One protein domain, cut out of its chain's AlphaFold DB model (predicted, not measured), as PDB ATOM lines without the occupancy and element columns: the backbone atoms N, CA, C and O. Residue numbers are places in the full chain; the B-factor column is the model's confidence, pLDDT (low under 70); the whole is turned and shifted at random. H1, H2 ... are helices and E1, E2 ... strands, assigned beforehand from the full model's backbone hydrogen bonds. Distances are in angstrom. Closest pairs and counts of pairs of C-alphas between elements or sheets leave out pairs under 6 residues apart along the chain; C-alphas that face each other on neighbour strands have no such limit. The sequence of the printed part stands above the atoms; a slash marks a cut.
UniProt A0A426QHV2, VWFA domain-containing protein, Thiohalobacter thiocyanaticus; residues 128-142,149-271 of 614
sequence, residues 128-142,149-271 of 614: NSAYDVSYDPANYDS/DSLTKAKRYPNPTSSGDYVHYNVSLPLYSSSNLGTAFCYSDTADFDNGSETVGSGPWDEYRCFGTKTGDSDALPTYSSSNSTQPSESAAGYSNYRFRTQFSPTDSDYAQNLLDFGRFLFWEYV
ATOM      1  N   ASN A 128     236.955 203.203 193.111       97.38
ATOM      2  CA  ASN A 128     236.428 204.060 192.051       97.38
ATOM      3  C   ASN A 128     235.934 203.153 190.925       97.38
ATOM      4  O   ASN A 128     236.745 202.440 190.330       97.38
ATOM      5  N   SER A 129     234.624 203.128 190.679       97.06
ATOM      6  CA  SER A 129     233.981 202.190 189.756       97.06
ATOM      7  C   SER A 129     233.454 202.921 188.529       97.06
ATOM      8  O   SER A 129     232.513 203.699 188.627       97.06
ATOM      9  N   ALA A 130     234.075 202.688 187.375       96.81
ATOM     10  CA  ALA A 130     233.662 203.208 186.080       96.81
ATOM     11  C   ALA A 130     232.588 202.315 185.438       96.81
ATOM     12  O   ALA A 130     232.725 201.086 185.393       96.81
ATOM     13  N   TYR A 131     231.542 202.961 184.923       95.56
ATOM     14  CA  TYR A 131     230.347 202.326 184.361       95.56
ATOM     15  C   TYR A 131     230.318 202.404 182.836       95.56
ATOM     16  O   TYR A 131     230.932 203.297 182.242       95.56
ATOM     17  N   ASP A 132     229.598 201.456 182.229       95.38
ATOM     18  CA  ASP A 132     229.495 201.232 180.782       95.38
ATOM     19  C   ASP A 132     230.807 201.517 180.032       95.38
ATOM     20  O   ASP A 132     230.916 202.421 179.197       95.38
ATOM     21  N   VAL A 133     231.862 200.797 180.413       97.38
ATOM     22  CA  VAL A 133     233.208 201.084 179.914       97.38
ATOM     23  C   VAL A 133     233.448 200.505 178.521       97.38
ATOM     24  O   VAL A 133     232.927 199.453 178.160       97.38
ATOM     25  N   SER A 134     234.308 201.162 177.751       97.62
ATOM     26  CA  SER A 134     234.798 200.670 176.462       97.62
ATOM     27  C   SER A 134     236.317 200.526 176.481       97.62
ATOM     28  O   SER A 134     237.038 201.395 176.972       97.62
ATOM     29  N   TYR A 135     236.819 199.430 175.930       97.88
ATOM     30  CA  TYR A 135     238.238 199.162 175.713       97.88
ATOM     31  C   TYR A 135     238.701 199.627 174.319       97.88
ATOM     32  O   TYR A 135     239.901 199.816 174.119       97.88
ATOM     33  N   ASP A 136     237.776 199.866 173.380       97.25
ATOM     34  CA  ASP A 136     238.087 200.295 172.011       97.25
ATOM     35  C   ASP A 136     238.520 201.780 171.980       97.25
ATOM     36  O   ASP A 136     237.730 202.667 172.320       97.25
ATOM     37  N   PRO A 137     239.757 202.106 171.553       97.00
ATOM     38  CA  PRO A 137     240.223 203.490 171.468       97.00
ATOM     39  C   PRO A 137     239.476 204.335 170.423       97.00
ATOM     40  O   PRO A 137     239.567 205.562 170.476       97.00
ATOM     41  N   ALA A 138     238.734 203.732 169.485       97.62
ATOM     42  CA  ALA A 138     237.880 204.462 168.543       97.62
ATOM     43  C   ALA A 138     236.670 205.127 169.221       97.62
ATOM     44  O   ALA A 138     236.105 206.071 168.669       97.62
ATOM     45  N   ASN A 139     236.301 204.671 170.422       97.31
ATOM     46  CA  ASN A 139     235.193 205.213 171.204       97.31
ATOM     47  C   ASN A 139     235.602 206.403 172.093       97.31
ATOM     48  O   ASN A 139     234.751 206.964 172.777       97.31
ATOM     49  N   TYR A 140     236.874 206.815 172.103       97.94
ATOM     50  CA  TYR A 140     237.362 207.897 172.962       97.94
ATOM     51  C   TYR A 140     237.407 209.264 172.270       97.94
ATOM     52  O   TYR A 140     238.097 209.442 171.266       97.94
ATOM     53  N   ASP A 141     236.780 210.267 172.888       97.81
ATOM     54  CA  ASP A 141     236.962 211.680 172.544       97.81
ATOM     55  C   ASP A 141     236.963 212.539 173.814       97.81
ATOM     56  O   ASP A 141     235.922 212.812 174.406       97.81
ATOM     57  N   SER A 142     238.141 213.044 174.197       96.38
ATOM     58  CA  SER A 142     238.332 213.945 175.348       96.38
ATOM     59  C   SER A 142     237.515 215.245 175.315       96.38
ATOM     60  O   SER A 142     237.485 215.965 176.308       96.38
ATOM     61  N   ASP A 149     225.060 207.980 178.795       92.38
ATOM     62  CA  ASP A 149     224.789 206.842 177.927       92.38
ATOM     63  C   ASP A 149     225.120 207.222 176.481       92.38
ATOM     64  O   ASP A 149     224.450 208.029 175.825       92.38
ATOM     65  N   SER A 150     226.252 206.698 176.029       94.19
ATOM     66  CA  SER A 150     226.760 206.866 174.679       94.19
ATOM     67  C   SER A 150     227.896 205.892 174.427       94.19
ATOM     68  O   SER A 150     228.718 205.638 175.306       94.19
ATOM     69  N   LEU A 151     228.019 205.446 173.176       94.94
ATOM     70  CA  LEU A 151     229.209 204.748 172.704       94.94
ATOM     71  C   LEU A 151     230.471 205.622 172.839       94.94
ATOM     72  O   LEU A 151     231.539 205.091 173.114       94.94
ATOM     73  N   THR A 152     230.360 206.948 172.668       97.50
ATOM     74  CA  THR A 152     231.510 207.859 172.801       97.50
ATOM     75  C   THR A 152     231.778 208.189 174.267       97.50
ATOM     76  O   THR A 152     230.867 208.554 175.011       97.50
ATOM     77  N   LYS A 153     233.041 208.068 174.675       97.06
ATOM     78  CA  LYS A 153     233.512 208.194 176.053       97.06
ATOM     79  C   LYS A 153     234.462 209.388 176.200       97.06
ATOM     80  O   LYS A 153     235.445 209.495 175.461       97.06
ATOM     81  N   ALA A 154     234.192 210.267 177.164       96.38
ATOM     82  CA  ALA A 154     234.956 211.494 177.408       96.38
ATOM     83  C   ALA A 154     236.187 211.292 178.306       96.38
ATOM     84  O   ALA A 154     237.208 211.973 178.157       96.38
ATOM     85  N   LYS A 155     236.111 210.346 179.248       95.88
ATOM     86  CA  LYS A 155     237.163 210.050 180.227       95.88
ATOM     87  C   LYS A 155     237.890 208.755 179.865       95.88
ATOM     88  O   LYS A 155     237.367 207.902 179.146       95.88
ATOM     89  N   ARG A 156     239.122 208.602 180.360       96.38
ATOM     90  CA  ARG A 156     239.890 207.358 180.224       96.38
ATOM     91  C   ARG A 156     240.855 207.128 181.376       96.38
ATOM     92  O   ARG A 156     241.434 208.077 181.897       96.38
ATOM     93  N   TYR A 157     241.084 205.861 181.691       95.38
ATOM     94  CA  TYR A 157     242.026 205.393 182.698       95.38
ATOM     95  C   TYR A 157     243.026 204.403 182.060       95.38
ATOM     96  O   TYR A 157     242.598 203.564 181.268       95.38
ATOM     97  N   PRO A 158     244.348 204.471 182.325       96.56
ATOM     98  CA  PRO A 158     245.316 203.516 181.766       96.56
ATOM     99  C   PRO A 158     245.049 202.092 182.270       96.56
ATOM    100  O   PRO A 158     245.030 201.874 183.475       96.56
ATOM    101  N   ASN A 159     244.878 201.100 181.392       96.38
ATOM    102  CA  ASN A 159     244.546 199.742 181.831       96.38
ATOM    103  C   ASN A 159     245.718 199.133 182.642       96.38
ATOM    104  O   ASN A 159     246.772 198.839 182.069       96.38
ATOM    105  N   PRO A 160     245.559 198.869 183.956       95.12
ATOM    106  CA  PRO A 160     246.658 198.404 184.806       95.12
ATOM    107  C   PRO A 160     247.095 196.966 184.491       95.12
ATOM    108  O   PRO A 160     248.135 196.516 184.969       95.12
ATOM    109  N   THR A 161     246.320 196.235 183.680       96.44
ATOM    110  CA  THR A 161     246.615 194.856 183.268       96.44
ATOM    111  C   THR A 161     246.980 194.710 181.789       96.44
ATOM    112  O   THR A 161     247.332 193.609 181.367       96.44
ATOM    113  N   SER A 162     246.970 195.803 181.016       96.00
ATOM    114  CA  SER A 162     247.299 195.802 179.586       96.00
ATOM    115  C   SER A 162     248.043 197.083 179.198       96.00
ATOM    116  O   SER A 162     247.462 198.153 179.041       96.00
ATOM    117  N   SER A 163     249.373 196.991 179.110       94.62
ATOM    118  CA  SER A 163     250.243 198.162 178.953       94.62
ATOM    119  C   SER A 163     250.086 198.815 177.578       94.62
ATOM    120  O   SER A 163     250.406 198.205 176.561       94.62
ATOM    121  N   GLY A 164     249.647 200.077 177.571       93.69
ATOM    122  CA  GLY A 164     249.377 200.863 176.362       93.69
ATOM    123  C   GLY A 164     247.887 201.004 176.040       93.69
ATOM    124  O   GLY A 164     247.522 201.949 175.344       93.69
ATOM    125  N   ASP A 165     247.046 200.133 176.603       96.75
ATOM    126  CA  ASP A 165     245.593 200.184 176.451       96.75
ATOM    127  C   ASP A 165     244.948 201.041 177.551       96.75
ATOM    128  O   ASP A 165     245.554 201.355 178.583       96.75
ATOM    129  N   TYR A 166     243.686 201.406 177.343       97.62
ATOM    130  CA  TYR A 166     242.912 202.259 178.240       97.62
ATOM    131  C   TYR A 166     241.512 201.681 178.468       97.62
ATOM    132  O   TYR A 166     240.992 200.924 177.652       97.62
ATOM    133  N   VAL A 167     240.914 202.057 179.592       97.94
ATOM    134  CA  VAL A 167     239.492 201.889 179.893       97.94
ATOM    135  C   VAL A 167     238.835 203.251 179.701       97.94
ATOM    136  O   VAL A 167     239.233 204.211 180.360       97.94
ATOM    137  N   HIS A 168     237.869 203.361 178.799       98.06
ATOM    138  CA  HIS A 168     237.193 204.611 178.451       98.06
ATOM    139  C   HIS A 168     235.784 204.628 179.053       98.06
ATOM    140  O   HIS A 168     235.081 203.623 178.992       98.06
ATOM    141  N   TYR A 169     235.373 205.750 179.642       96.88
ATOM    142  CA  TYR A 169     234.120 205.862 180.397       96.88
ATOM    143  C   TYR A 169     233.548 207.289 180.357       96.88
ATOM    144  O   TYR A 169     234.225 208.234 179.948       96.88
ATOM    145  N   ASN A 170     232.295 207.438 180.791       95.06
ATOM    146  CA  ASN A 170     231.652 208.739 181.026       95.06
ATOM    147  C   ASN A 170     231.347 208.960 182.515       95.06
ATOM    148  O   ASN A 170     231.570 210.055 183.029       95.06
ATOM    149  N   VAL A 171     230.890 207.910 183.205       93.75
ATOM    150  CA  VAL A 171     230.497 207.927 184.621       93.75
ATOM    151  C   VAL A 171     231.410 207.010 185.425       93.75
ATOM    152  O   VAL A 171     231.832 205.958 184.942       93.75
ATOM    153  N   SER A 172     231.718 207.434 186.643       94.75
ATOM    154  CA  SER A 172     232.489 206.667 187.614       94.75
ATOM    155  C   SER A 172     232.138 207.142 189.017       94.75
ATOM    156  O   SER A 172     232.230 208.347 189.256       94.75
ATOM    157  N   LEU A 173     231.730 206.223 189.889       94.88
ATOM    158  CA  LEU A 173     231.163 206.503 191.212       94.88
ATOM    159  C   LEU A 173     231.689 205.502 192.269       94.88
ATOM    160  O   LEU A 173     232.345 204.511 191.911       94.88
ATOM    161  N   PRO A 174     231.467 205.754 193.574       95.75
ATOM    162  CA  PRO A 174     231.921 204.889 194.660       95.75
ATOM    163  C   PRO A 174     231.413 203.442 194.620       95.75
ATOM    164  O   PRO A 174     230.238 203.163 194.416       95.75
ATOM    165  N   LEU A 175     232.304 202.501 194.941       96.12
ATOM    166  CA  LEU A 175     231.966 201.117 195.280       96.12
ATOM    167  C   LEU A 175     232.532 200.761 196.665       96.12
ATOM    168  O   LEU A 175     233.740 200.562 196.846       96.12
ATOM    169  N   TYR A 176     231.634 200.637 197.643       96.00
ATOM    170  CA  TYR A 176     231.952 200.286 199.028       96.00
ATOM    171  C   TYR A 176     231.952 198.767 199.236       96.00
ATOM    172  O   TYR A 176     230.980 198.076 198.937       96.00
ATOM    173  N   SER A 177     233.027 198.223 199.815       96.06
ATOM    174  CA  SER A 177     233.174 196.781 200.058       96.06
ATOM    175  C   SER A 177     233.664 196.471 201.474       96.06
ATOM    176  O   SER A 177     234.393 197.242 202.090       96.06
ATOM    177  N   SER A 178     233.288 195.304 202.007       95.69
ATOM    178  CA  SER A 178     233.827 194.754 203.265       95.69
ATOM    179  C   SER A 178     235.223 194.128 203.119       95.69
ATOM    180  O   SER A 178     235.788 193.648 204.099       95.69
ATOM    181  N   SER A 179     235.779 194.103 201.906       95.94
ATOM    182  CA  SER A 179     237.146 193.654 201.622       95.94
ATOM    183  C   SER A 179     237.751 194.447 200.462       95.94
ATOM    184  O   SER A 179     237.029 194.894 199.571       95.94
ATOM    185  N   ASN A 180     239.072 194.616 200.456       96.75
ATOM    186  CA  ASN A 180     239.780 195.208 199.326       96.75
ATOM    187  C   ASN A 180     239.644 194.280 198.103       96.75
ATOM    188  O   ASN A 180     240.204 193.182 198.075       96.75
ATOM    189  N   LEU A 181     238.872 194.715 197.104       95.81
ATOM    190  CA  LEU A 181     238.628 193.981 195.861       95.81
ATOM    191  C   LEU A 181     239.744 194.219 194.833       95.81
ATOM    192  O   LEU A 181     239.712 193.621 193.758       95.81
ATOM    193  N   GLY A 182     240.730 195.069 195.132       95.94
ATOM    194  CA  GLY A 182     241.765 195.515 194.206       95.94
ATOM    195  C   GLY A 182     241.167 196.074 192.916       95.94
ATOM    196  O   GLY A 182     240.065 196.615 192.904       95.94
ATOM    197  N   THR A 183     241.873 195.885 191.803       96.50
ATOM    198  CA  THR A 183     241.314 196.127 190.468       96.50
ATOM    199  C   THR A 183     240.490 194.935 189.997       96.50
ATOM    200  O   THR A 183     240.960 193.797 190.134       96.50
ATOM    201  N   ALA A 184     239.339 195.163 189.365       97.62
ATOM    202  CA  ALA A 184     238.665 194.143 188.562       97.62
ATOM    203  C   ALA A 184     238.032 194.715 187.287       97.62
ATOM    204  O   ALA A 184     237.803 195.914 187.157       97.62
ATOM    205  N   PHE A 185     237.738 193.804 186.362       98.06
ATOM    206  CA  PHE A 185     237.004 194.052 185.127       98.06
ATOM    207  C   PHE A 185     235.828 193.087 185.098       98.06
ATOM    208  O   PHE A 185     236.031 191.877 185.254       98.06
ATOM    209  N   CYS A 186     234.621 193.594 184.894       96.81
ATOM    210  CA  CYS A 186     233.422 192.773 184.836       96.81
ATOM    211  C   CYS A 186     232.634 193.014 183.557       96.81
ATOM    212  O   CYS A 186     232.798 194.031 182.880       96.81
ATOM    213  N   TYR A 187     231.763 192.065 183.245       96.19
ATOM    214  CA  TYR A 187     230.734 192.234 182.234       96.19
ATOM    215  C   TYR A 187     229.438 191.551 182.678       96.19
ATOM    216  O   TYR A 187     229.480 190.578 183.439       96.19
ATOM    217  N   SER A 188     228.311 192.047 182.178       93.62
ATOM    218  CA  SER A 188     226.998 191.396 182.237       93.62
ATOM    219  C   SER A 188     226.496 191.180 180.807       93.62
ATOM    220  O   SER A 188     226.823 191.956 179.908       93.62
ATOM    221  N   ASP A 189     225.751 190.100 180.570       90.44
ATOM    222  CA  ASP A 189     225.092 189.834 179.288       90.44
ATOM    223  C   ASP A 189     223.645 190.339 179.209       90.44
ATOM    224  O   ASP A 189     223.029 190.246 178.145       90.44
ATOM    225  N   THR A 190     223.133 190.905 180.304       88.62
ATOM    226  CA  THR A 190     221.767 191.434 180.423       88.62
ATOM    227  C   THR A 190     221.698 192.934 180.744       88.62
ATOM    228  O   THR A 190     220.664 193.527 180.451       88.62
ATOM    229  N   ALA A 191     222.790 193.535 181.234       90.25
ATOM    230  CA  ALA A 191     222.833 194.932 181.679       90.25
ATOM    231  C   ALA A 191     222.769 195.931 180.515       90.25
ATOM    232  O   ALA A 191     223.454 195.757 179.498       90.25
ATOM    233  N   ASP A 192     222.007 197.002 180.710       89.56
ATOM    234  CA  ASP A 192     221.730 198.079 179.764       89.56
ATOM    235  C   ASP A 192     221.808 199.431 180.497       89.56
ATOM    236  O   ASP A 192     221.009 199.735 181.381       89.56
ATOM    237  N   PHE A 193     222.833 200.223 180.177       91.25
ATOM    238  CA  PHE A 193     223.220 201.381 180.986       91.25
ATOM    239  C   PHE A 193     222.120 202.449 181.079       91.25
ATOM    240  O   PHE A 193     221.282 202.588 180.192       91.25
ATOM    241  N   ASP A 194     222.159 203.250 182.148       81.81
ATOM    242  CA  ASP A 194     221.173 204.306 182.404       81.81
ATOM    243  C   ASP A 194     219.745 203.745 182.566       81.81
ATOM    244  O   ASP A 194     218.760 204.246 182.020       81.81
ATOM    245  N   ASN A 195     219.652 202.718 183.419       84.44
ATOM    246  CA  ASN A 195     218.444 202.036 183.906       84.44
ATOM    247  C   ASN A 195     217.800 201.014 182.962       84.44
ATOM    248  O   ASN A 195     217.055 200.179 183.462       84.44
ATOM    249  N   GLY A 196     218.011 201.058 181.644       81.56
ATOM    250  CA  GLY A 196     217.453 200.074 180.702       81.56
ATOM    251  C   GLY A 196     215.934 199.845 180.843       81.56
ATOM    252  O   GLY A 196     215.114 200.621 180.346       81.56
ATOM    253  N   SER A 197     215.544 198.754 181.521       80.06
ATOM    254  CA  SER A 197     214.140 198.427 181.862       80.06
ATOM    255  C   SER A 197     213.840 198.356 183.369       80.06
ATOM    256  O   SER A 197     212.746 197.954 183.776       80.06
ATOM    257  N   GLU A 198     214.808 198.736 184.194       82.12
ATOM    258  CA  GLU A 198     214.776 198.667 185.647       82.12
ATOM    259  C   GLU A 198     214.036 199.853 186.278       82.12
ATOM    260  O   GLU A 198     213.934 200.945 185.715       82.12
ATOM    261  N   THR A 199     213.494 199.638 187.478       78.50
ATOM    262  CA  THR A 199     212.812 200.674 188.263       78.50
ATOM    263  C   THR A 199     213.138 200.512 189.744       78.50
ATOM    264  O   THR A 199     213.559 199.438 190.180       78.50
ATOM    265  N   VAL A 200     212.930 201.568 190.535       69.62
ATOM    266  CA  VAL A 200     213.184 201.559 191.986       69.62
ATOM    267  C   VAL A 200     212.386 200.432 192.661       69.62
ATOM    268  O   VAL A 200     211.157 200.406 192.619       69.62
ATOM    269  N   GLY A 201     213.099 199.486 193.280       67.56
ATOM    270  CA  GLY A 201     212.526 198.284 193.902       67.56
ATOM    271  C   GLY A 201     212.373 197.071 192.971       67.56
ATOM    272  O   GLY A 201     211.965 196.003 193.429       67.56
ATOM    273  N   SER A 202     212.719 197.200 191.685       68.06
ATOM    274  CA  SER A 202     212.712 196.117 190.691       68.06
ATOM    275  C   SER A 202     214.023 195.994 189.899       68.06
ATOM    276  O   SER A 202     213.995 195.438 188.802       68.06
ATOM    277  N   GLY A 203     215.131 196.485 190.450       64.56
ATOM    278  CA  GLY A 203     216.501 196.367 189.943       64.56
ATOM    279  C   GLY A 203     217.478 197.122 190.866       64.56
ATOM    280  O   GLY A 203     217.005 197.816 191.777       64.56
ATOM    281  N   PRO A 204     218.804 196.994 190.677       64.94
ATOM    282  CA  PRO A 204     219.455 196.181 189.660       64.94
ATOM    283  C   PRO A 204     219.424 194.678 189.904       64.94
ATOM    284  O   PRO A 204     219.719 194.208 191.005       64.94
ATOM    285  N   TRP A 205     219.106 193.908 188.859       75.06
ATOM    286  CA  TRP A 205     219.143 192.437 188.907       75.06
ATOM    287  C   TRP A 205     220.240 191.796 188.051       75.06
ATOM    288  O   TRP A 205     220.376 190.568 188.060       75.06
ATOM    289  N   ASP A 206     221.057 192.590 187.369       87.00
ATOM    290  CA  ASP A 206     222.119 192.100 186.496       87.00
ATOM    291  C   ASP A 206     223.251 191.371 187.214       87.00
ATOM    292  O   ASP A 206     223.809 191.829 188.215       87.00
ATOM    293  N   GLU A 207     223.613 190.203 186.678       90.75
ATOM    294  CA  GLU A 207     224.586 189.307 187.292       90.75
ATOM    295  C   GLU A 207     225.936 189.362 186.564       90.75
ATOM    296  O   GLU A 207     226.196 188.662 185.581       90.75
ATOM    297  N   TYR A 208     226.834 190.176 187.104       94.12
ATOM    298  CA  TYR A 208     228.146 190.465 186.545       94.12
ATOM    299  C   TYR A 208     229.151 189.343 186.816       94.12
ATOM    300  O   TYR A 208     229.257 188.830 187.933       94.12
ATOM    301  N   ARG A 209     229.960 188.995 185.808       95.38
ATOM    302  CA  ARG A 209     231.130 188.110 185.947       95.38
ATOM    303  C   ARG A 209     232.406 188.931 185.998       95.38
ATOM    304  O   ARG A 209     232.662 189.713 185.088       95.38
ATOM    305  N   CYS A 210     233.212 188.718 187.034       96.50
ATOM    306  CA  CYS A 210     234.328 189.590 187.383       96.50
ATOM    307  C   CYS A 210     235.688 188.883 187.350       96.50
ATOM    308  O   CYS A 210     235.861 187.755 187.825       96.50
ATOM    309  N   PHE A 211     236.678 189.594 186.812       97.62
ATOM    310  CA  PHE A 211     237.999 189.091 186.444       97.62
ATOM    311  C   PHE A 211     239.096 190.010 186.969       97.62
ATOM    312  O   PHE A 211     238.944 191.228 187.013       97.62
ATOM    313  N   GLY A 212     240.239 189.435 187.336       97.56
ATOM    314  CA  GLY A 212     241.408 190.206 187.758       97.56
ATOM    315  C   GLY A 212     242.245 190.778 186.615       97.56
ATOM    316  O   GLY A 212     243.294 191.352 186.886       97.56
ATOM    317  N   THR A 213     241.866 190.548 185.357       97.31
ATOM    318  CA  THR A 213     242.666 190.897 184.176       97.31
ATOM    319  C   THR A 213     241.773 191.034 182.948       97.31
ATOM    320  O   THR A 213     240.987 190.124 182.674       97.31
ATOM    321  N   LYS A 214     241.952 192.120 182.190       97.69
ATOM    322  CA  LYS A 214     241.384 192.336 180.852       97.69
ATOM    323  C   LYS A 214     242.464 192.930 179.958       97.69
ATOM    324  O   LYS A 214     242.947 194.028 180.225       97.69
ATOM    325  N   THR A 215     242.839 192.213 178.907       97.06
ATOM    326  CA  THR A 215     243.821 192.669 177.918       97.06
ATOM    327  C   THR A 215     243.178 193.089 176.600       97.06
ATOM    328  O   THR A 215     242.071 192.656 176.260       97.06
ATOM    329  N   GLY A 216     243.889 193.946 175.865       94.38
ATOM    330  CA  GLY A 216     243.484 194.450 174.558       94.38
ATOM    331  C   GLY A 216     242.238 195.342 174.562       94.38
ATOM    332  O   GLY A 216     241.594 195.589 175.585       94.38
ATOM    333  N   ASP A 217     241.892 195.767 173.355       94.44
ATOM    334  CA  ASP A 217     240.909 196.791 172.988       94.44
ATOM    335  C   ASP A 217     239.492 196.253 172.711       94.44
ATOM    336  O   ASP A 217     238.587 197.004 172.368       94.44
ATOM    337  N   SER A 218     239.262 194.944 172.847       93.62
ATOM    338  CA  SER A 218     237.987 194.345 172.436       93.62
ATOM    339  C   SER A 218     236.833 194.602 173.415       93.62
ATOM    340  O   SER A 218     236.923 194.218 174.584       93.62
ATOM    341  N   ASP A 219     235.723 195.120 172.874       94.69
ATOM    342  CA  ASP A 219     234.390 195.237 173.500       94.69
ATOM    343  C   ASP A 219     233.453 194.054 173.158       94.69
ATOM    344  O   ASP A 219     232.231 194.112 173.346       94.69
ATOM    345  N   ALA A 220     233.991 192.959 172.608       92.56
ATOM    346  CA  ALA A 220     233.203 191.780 172.266       92.56
ATOM    347  C   ALA A 220     232.660 191.097 173.533       92.56
ATOM    348  O   ALA A 220     233.428 190.654 174.385       92.56
ATOM    349  N   LEU A 221     231.332 190.977 173.643       92.06
ATOM    350  CA  LEU A 221     230.687 190.361 174.802       92.06
ATOM    351  C   LEU A 221     231.007 188.858 174.877       92.06
ATOM    352  O   LEU A 221     230.688 188.126 173.930       92.06
ATOM    353  N   PRO A 222     231.593 188.357 175.977       92.19
ATOM    354  CA  PRO A 222     231.821 186.931 176.132       92.19
ATOM    355  C   PRO A 222     230.519 186.189 176.443       92.19
ATOM    356  O   PRO A 222     229.815 186.500 177.399       92.19
ATOM    357  N   THR A 223     230.233 185.123 175.696       87.50
ATOM    358  CA  THR A 223     229.239 184.125 176.116       87.50
ATOM    359  C   THR A 223     229.813 183.269 177.244       87.50
ATOM    360  O   THR A 223     231.001 182.955 177.218       87.50
ATOM    361  N   TYR A 224     229.019 182.845 178.229       79.81
ATOM    362  CA  TYR A 224     229.523 182.006 179.325       79.81
ATOM    363  C   TYR A 224     228.601 180.836 179.675       79.81
ATOM    364  O   TYR A 224     227.451 180.749 179.253       79.81
ATOM    365  N   SER A 225     229.154 179.908 180.453       75.38
ATOM    366  CA  SER A 225     228.417 178.859 181.157       75.38
ATOM    367  C   SER A 225     228.453 179.147 182.659       75.38
ATOM    368  O   SER A 225     229.329 179.879 183.117       75.38
ATOM    369  N   SER A 226     227.564 178.540 183.448       77.56
ATOM    370  CA  SER A 226     227.455 178.705 184.913       77.56
ATOM    371  C   SER A 226     228.645 178.151 185.732       77.56
ATOM    372  O   SER A 226     228.488 177.703 186.866       77.56
ATOM    373  N   SER A 227     229.852 178.156 185.163       82.94
ATOM    374  CA  SER A 227     231.086 177.682 185.779       82.94
ATOM    375  C   SER A 227     231.914 178.817 186.395       82.94
ATOM    376  O   SER A 227     232.015 179.934 185.874       82.94
ATOM    377  N   ASN A 228     232.547 178.498 187.525       89.19
ATOM    378  CA  ASN A 228     233.396 179.397 188.308       89.19
ATOM    379  C   ASN A 228     234.858 179.375 187.825       89.19
ATOM    380  O   ASN A 228     235.785 179.152 188.600       89.19
ATOM    381  N   SER A 229     235.059 179.544 186.519       92.06
ATOM    382  CA  SER A 229     236.377 179.587 185.880       92.06
ATOM    383  C   SER A 229     236.338 180.433 184.612       92.06
ATOM    384  O   SER A 229     235.278 180.566 183.997       92.06
ATOM    385  N   THR A 230     237.497 180.928 184.171       95.00
ATOM    386  CA  THR A 230     237.621 181.615 182.878       95.00
ATOM    387  C   THR A 230     237.245 180.682 181.716       95.00
ATOM    388  O   THR A 230     237.706 179.542 181.656       95.00
ATOM    389  N   GLN A 231     236.395 181.161 180.810       94.12
ATOM    390  CA  GLN A 231     235.885 180.455 179.631       94.12
ATOM    391  C   GLN A 231     236.725 180.754 178.369       94.12
ATOM    392  O   GLN A 231     237.459 181.746 178.332       94.12
ATOM    393  N   PRO A 232     236.615 179.950 177.291       94.44
ATOM    394  CA  PRO A 232     237.340 180.202 176.039       94.44
ATOM    395  C   PRO A 232     236.958 181.521 175.344       94.44
ATOM    396  O   PRO A 232     237.821 182.200 174.801       94.44
ATOM    397  N   SER A 233     235.678 181.887 175.386       94.25
ATOM    398  CA  SER A 233     235.110 183.159 174.910       94.25
ATOM    399  C   SER A 233     235.638 184.359 175.698       94.25
ATOM    400  O   SER A 233     236.106 185.325 175.106       94.25
ATOM    401  N   GLU A 234     235.623 184.267 177.029       95.62
ATOM    402  CA  GLU A 234     236.193 185.268 177.941       95.62
ATOM    403  C   GLU A 234     237.688 185.465 177.648       95.62
ATOM    404  O   GLU A 234     238.136 186.592 177.450       95.62
ATOM    405  N   SER A 235     238.432 184.364 177.496       95.06
ATOM    406  CA  SER A 235     239.856 184.379 177.132       95.06
ATOM    407  C   SER A 235     240.107 185.032 175.767       95.06
ATOM    408  O   SER A 235     241.085 185.756 175.602       95.06
ATOM    409  N   ALA A 236     239.231 184.793 174.784       95.19
ATOM    410  CA  ALA A 236     239.328 185.388 173.449       95.19
ATOM    411  C   ALA A 236     239.024 186.898 173.443       95.19
ATOM    412  O   ALA A 236     239.594 187.621 172.633       95.19
ATOM    413  N   ALA A 237     238.187 187.371 174.369       95.25
ATOM    414  CA  ALA A 237     237.945 188.792 174.633       95.25
ATOM    415  C   ALA A 237     238.989 189.425 175.588       95.25
ATOM    416  O   ALA A 237     238.841 190.577 175.989       95.25
ATOM    417  N   GLY A 238     240.042 188.688 175.967       96.50
ATOM    418  CA  GLY A 238     241.142 189.173 176.808       96.50
ATOM    419  C   GLY A 238     240.912 189.079 178.322       96.50
ATOM    420  O   GLY A 238     241.776 189.499 179.091       96.50
ATOM    421  N   TYR A 239     239.788 188.521 178.782       96.94
ATOM    422  CA  TYR A 239     239.517 188.321 180.208       96.94
ATOM    423  C   TYR A 239     240.247 187.089 180.757       96.94
ATOM    424  O   TYR A 239     240.231 186.009 180.166       96.94
ATOM    425  N   SER A 240     240.853 187.217 181.938       96.62
ATOM    426  CA  SER A 240     241.453 186.087 182.660       96.62
ATOM    427  C   SER A 240     241.472 186.311 184.173       96.62
ATOM    428  O   SER A 240     241.123 187.384 184.659       96.62
ATOM    429  N   ASN A 241     241.844 185.280 184.937       95.94
ATOM    430  CA  ASN A 241     241.810 185.298 186.403       95.94
ATOM    431  C   ASN A 241     240.394 185.580 186.943       95.94
ATOM    432  O   ASN A 241     240.176 186.576 187.634       95.94
ATOM    433  N   TYR A 242     239.428 184.714 186.597       96.06
ATOM    434  CA  TYR A 242     238.068 184.750 187.158       96.06
ATOM    435  C   TYR A 242     238.106 184.832 188.689       96.06
ATOM    436  O   TYR A 242     238.840 184.076 189.331       96.06
ATOM    437  N   ARG A 243     237.303 185.734 189.258       95.19
ATOM    438  CA  ARG A 243     237.222 185.958 190.704       95.19
ATOM    439  C   ARG A 243     235.891 185.495 191.272       95.19
ATOM    440  O   ARG A 243     235.866 184.635 192.146       95.19
ATOM    441  N   PHE A 244     234.802 186.074 190.781       94.56
ATOM    442  CA  PHE A 244     233.452 185.832 191.278       94.56
ATOM    443  C   PHE A 244     232.401 186.260 190.250       94.56
ATOM    444  O   PHE A 244     232.710 186.886 189.232       94.56
ATOM    445  N   ARG A 245     231.151 185.921 190.555       92.75
ATOM    446  CA  ARG A 245     229.948 186.352 189.851       92.75
ATOM    447  C   ARG A 245     228.962 186.857 190.904       92.75
ATOM    448  O   ARG A 245     228.812 186.193 191.929       92.75
ATOM    449  N   THR A 246     228.400 188.046 190.712       92.00
ATOM    450  CA  THR A 246     227.568 188.727 191.721       92.00
ATOM    451  C   THR A 246     226.659 189.770 191.075       92.00
ATOM    452  O   THR A 246     226.913 190.206 189.957       92.00
ATOM    453  N   GLN A 247     225.633 190.191 191.807       91.62
ATOM    454  CA  GLN A 247     224.897 191.424 191.540       91.62
ATOM    455  C   GLN A 247     225.554 192.576 192.318       91.62
ATOM    456  O   GLN A 247     226.201 192.335 193.346       91.62
ATOM    457  N   PHE A 248     225.393 193.802 191.827       90.94
ATOM    458  CA  PHE A 248     225.748 195.035 192.540       90.94
ATOM    459  C   PHE A 248     224.472 195.764 192.975       90.94
ATOM    460  O   PHE A 248     223.366 195.304 192.695       90.94
ATOM    461  N   SER A 249     224.594 196.857 193.722       89.12
ATOM    462  CA  SER A 249     223.445 197.659 194.158       89.12
ATOM    463  C   SER A 249     223.822 199.138 194.162       89.12
ATOM    464  O   SER A 249     224.987 199.425 194.447       89.12
ATOM    465  N   PRO A 250     222.891 200.060 193.853       89.00
ATOM    466  CA  PRO A 250     223.207 201.472 193.715       89.00
ATOM    467  C   PRO A 250     223.524 202.082 195.078       89.00
ATOM    468  O   PRO A 250     222.899 201.748 196.092       89.00
ATOM    469  N   THR A 251     224.500 202.977 195.084       88.94
ATOM    470  CA  THR A 251     224.794 203.893 196.184       88.94
ATOM    471  C   THR A 251     223.781 205.041 196.221       88.94
ATOM    472  O   THR A 251     223.009 205.258 195.287       88.94
ATOM    473  N   ASP A 252     223.799 205.818 197.301       84.06
ATOM    474  CA  ASP A 252     223.137 207.127 197.380       84.06
ATOM    475  C   ASP A 252     223.495 208.043 196.194       84.06
ATOM    476  O   ASP A 252     222.618 208.682 195.610       84.06
ATOM    477  N   SER A 253     224.760 208.026 195.784       87.81
ATOM    478  CA  SER A 253     225.302 208.831 194.682       87.81
ATOM    479  C   SER A 253     224.808 208.377 193.298       87.81
ATOM    480  O   SER A 253     224.648 209.201 192.391       87.81
ATOM    481  N   ASP A 254     224.487 207.088 193.149       89.00
ATOM    482  CA  ASP A 254     223.809 206.530 191.971       89.00
ATOM    483  C   ASP A 254     222.329 206.938 191.930       89.00
ATOM    484  O   ASP A 254     221.847 207.463 190.920       89.00
ATOM    485  N   TYR A 255     221.610 206.775 193.050       85.38
ATOM    486  CA  TYR A 255     220.203 207.176 193.166       85.38
ATOM    487  C   TYR A 255     220.011 208.676 192.910       85.38
ATOM    488  O   TYR A 255     219.102 209.054 192.170       85.38
ATOM    489  N   ALA A 256     220.898 209.529 193.433       81.50
ATOM    490  CA  ALA A 256     220.871 210.977 193.209       81.50
ATOM    491  C   ALA A 256     221.052 211.378 191.730       81.50
ATOM    492  O   ALA A 256     220.689 212.485 191.335       81.50
ATOM    493  N   GLN A 257     221.585 210.476 190.902       85.25
ATOM    494  CA  GLN A 257     221.751 210.648 189.457       85.25
ATOM    495  C   GLN A 257     220.743 209.825 188.640       85.25
ATOM    496  O   GLN A 257     220.852 209.790 187.413       85.25
ATOM    497  N   ASN A 258     219.763 209.176 189.282       85.69
ATOM    498  CA  ASN A 258     218.845 208.222 188.657       85.69
ATOM    499  C   ASN A 258     219.610 207.174 187.821       85.69
ATOM    500  O   ASN A 258     219.423 207.068 186.607       85.69
ATOM    501  N   LEU A 259     220.538 206.473 188.477       87.88
ATOM    502  CA  LEU A 259     221.263 205.319 187.951       87.88
ATOM    503  C   LEU A 259     220.894 204.078 188.772       87.88
ATOM    504  O   LEU A 259     221.149 204.011 189.971       87.88
ATOM    505  N   LEU A 260     220.274 203.105 188.110       88.06
ATOM    506  CA  LEU A 260     219.952 201.788 188.661       88.06
ATOM    507  C   LEU A 260     220.824 200.702 188.019       88.06
ATOM    508  O   LEU A 260     221.354 199.863 188.741       88.06
ATOM    509  N   ASP A 261     221.051 200.791 186.702       90.44
ATOM    510  CA  ASP A 261     221.919 199.887 185.939       90.44
ATOM    511  C   ASP A 261     223.273 200.548 185.605       90.44
ATOM    512  O   ASP A 261     223.350 201.699 185.160       90.44
ATOM    513  N   PHE A 262     224.349 199.784 185.800       92.38
ATOM    514  CA  PHE A 262     225.751 200.162 185.620       92.38
ATOM    515  C   PHE A 262     226.302 199.836 184.216       92.38
ATOM    516  O   PHE A 262     227.425 200.224 183.878       92.38
ATOM    517  N   GLY A 263     225.512 199.169 183.373       92.62
ATOM    518  CA  GLY A 263     225.836 198.910 181.976       92.62
ATOM    519  C   GLY A 263     226.737 197.702 181.738       92.62
ATOM    520  O   GLY A 263     227.277 197.063 182.640       92.62
ATOM    521  N   ARG A 264     226.919 197.368 180.462       92.44
ATOM    522  CA  ARG A 264     227.429 196.060 180.024       92.44
ATOM    523  C   ARG A 264     228.836 195.712 180.513       92.44
ATOM    524  O   ARG A 264     229.144 194.527 180.676       92.44
ATOM    525  N   PHE A 265     229.693 196.705 180.728       96.25
ATOM    526  CA  PHE A 265     231.076 196.521 181.165       96.25
ATOM    527  C   PHE A 265     231.402 197.431 182.344       96.25
ATOM    528  O   PHE A 265     231.207 198.641 182.263       96.25
ATOM    529  N   LEU A 266     231.989 196.857 183.397       96.06
ATOM    530  CA  LEU A 266     232.457 197.593 184.574       96.06
ATOM    531  C   LEU A 266     233.964 197.458 184.738       96.06
ATOM    532  O   LEU A 266     234.551 196.408 184.457       96.06
ATOM    533  N   PHE A 267     234.572 198.505 185.275       97.62
ATOM    534  CA  PHE A 267     235.955 198.512 185.731       97.62
ATOM    535  C   PHE A 267     236.023 199.239 187.064       97.62
ATOM    536  O   PHE A 267     235.420 200.295 187.203       97.62
ATOM    537  N   TRP A 268     236.803 198.735 188.013       97.75
ATOM    538  CA  TRP A 268     237.118 199.511 189.208       97.75
ATOM    539  C   TRP A 268     238.553 199.314 189.667       97.75
ATOM    540  O   TRP A 268     239.191 198.299 189.371       97.75
ATOM    541  N   GLU A 269     239.026 200.266 190.462       96.12
ATOM    542  CA  GLU A 269     240.288 200.212 191.196       96.12
ATOM    543  C   GLU A 269     240.069 200.489 192.688       96.12
ATOM    544  O   GLU A 269     239.148 201.208 193.062       96.12
ATOM    545  N   TYR A 270     240.916 199.918 193.545       96.94
ATOM    546  CA  TYR A 270     240.913 200.226 194.975       96.94
ATOM    547  C   TYR A 270     241.560 201.589 195.230       96.94
ATOM    548  O   TYR A 270     242.678 201.834 194.779       96.94
ATOM    549  N   VAL A 271     240.858 202.431 195.987       96.00
ATOM    550  CA  VAL A 271     241.239 203.815 196.292       96.00
ATOM    551  C   VAL A 271     241.879 203.900 197.674       96.00
ATOM    552  O   VAL A 271     242.999 204.385 197.814       96.00
TER     553      VAL A 271
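What this domain is: This is residues 128 to 142 and 149 to 271 of the 614 residues of the protein "VWFA domain-containing protein" of Thiohalobacter thiocyanaticus (UniProt A0A426QHV2). Amid little regular structure and long loops, one strongly twisted antiparallel sheet, E4 E1 E8 E5 E6 E7, has a small hairpin, E2 and E3, with E3 near E1 and E8. Of 138 printed residues only 52 are in named elements, mostly strand: E1 to E6, H1, E7, H2, E8. The whole is compact, with radius of gyration of the C-alphas 14.1 A and spans 38 by 36 by 28 A.

How they stand to each other: E1, residues 128 to 130, is antiparallel to E8, residues 265 to 271; N 130 and O 267, within hydrogen-bond range, are 2.8 A apart. H1, residues 232 to 236, is on the sheet, its height over the sheet 9.3 A. H2, residues 252 to 255, only grazes it. H1's O i to N i+4 pair is within range; H2 is too short for one.

Where its parts are: E1 begins at C-alpha 128 (236.428, 204.060, 192.051). E2 is residues 155 to 158, E3 166 to 169, E4 172 to 177, E5 184 to 187, E6 208 to 214, E7 239 to 246. E8, 19.6 A long, ends at C-alpha 271 (241.239, 203.815, 196.292).

The domain as a whole: Residues 143 to 148 are not printed; C-alphas 142 and 149 are 15.5 A apart. Links E5 to E6 and E6 to H1 are long. Residues 200 to 204 have pLDDT under 70.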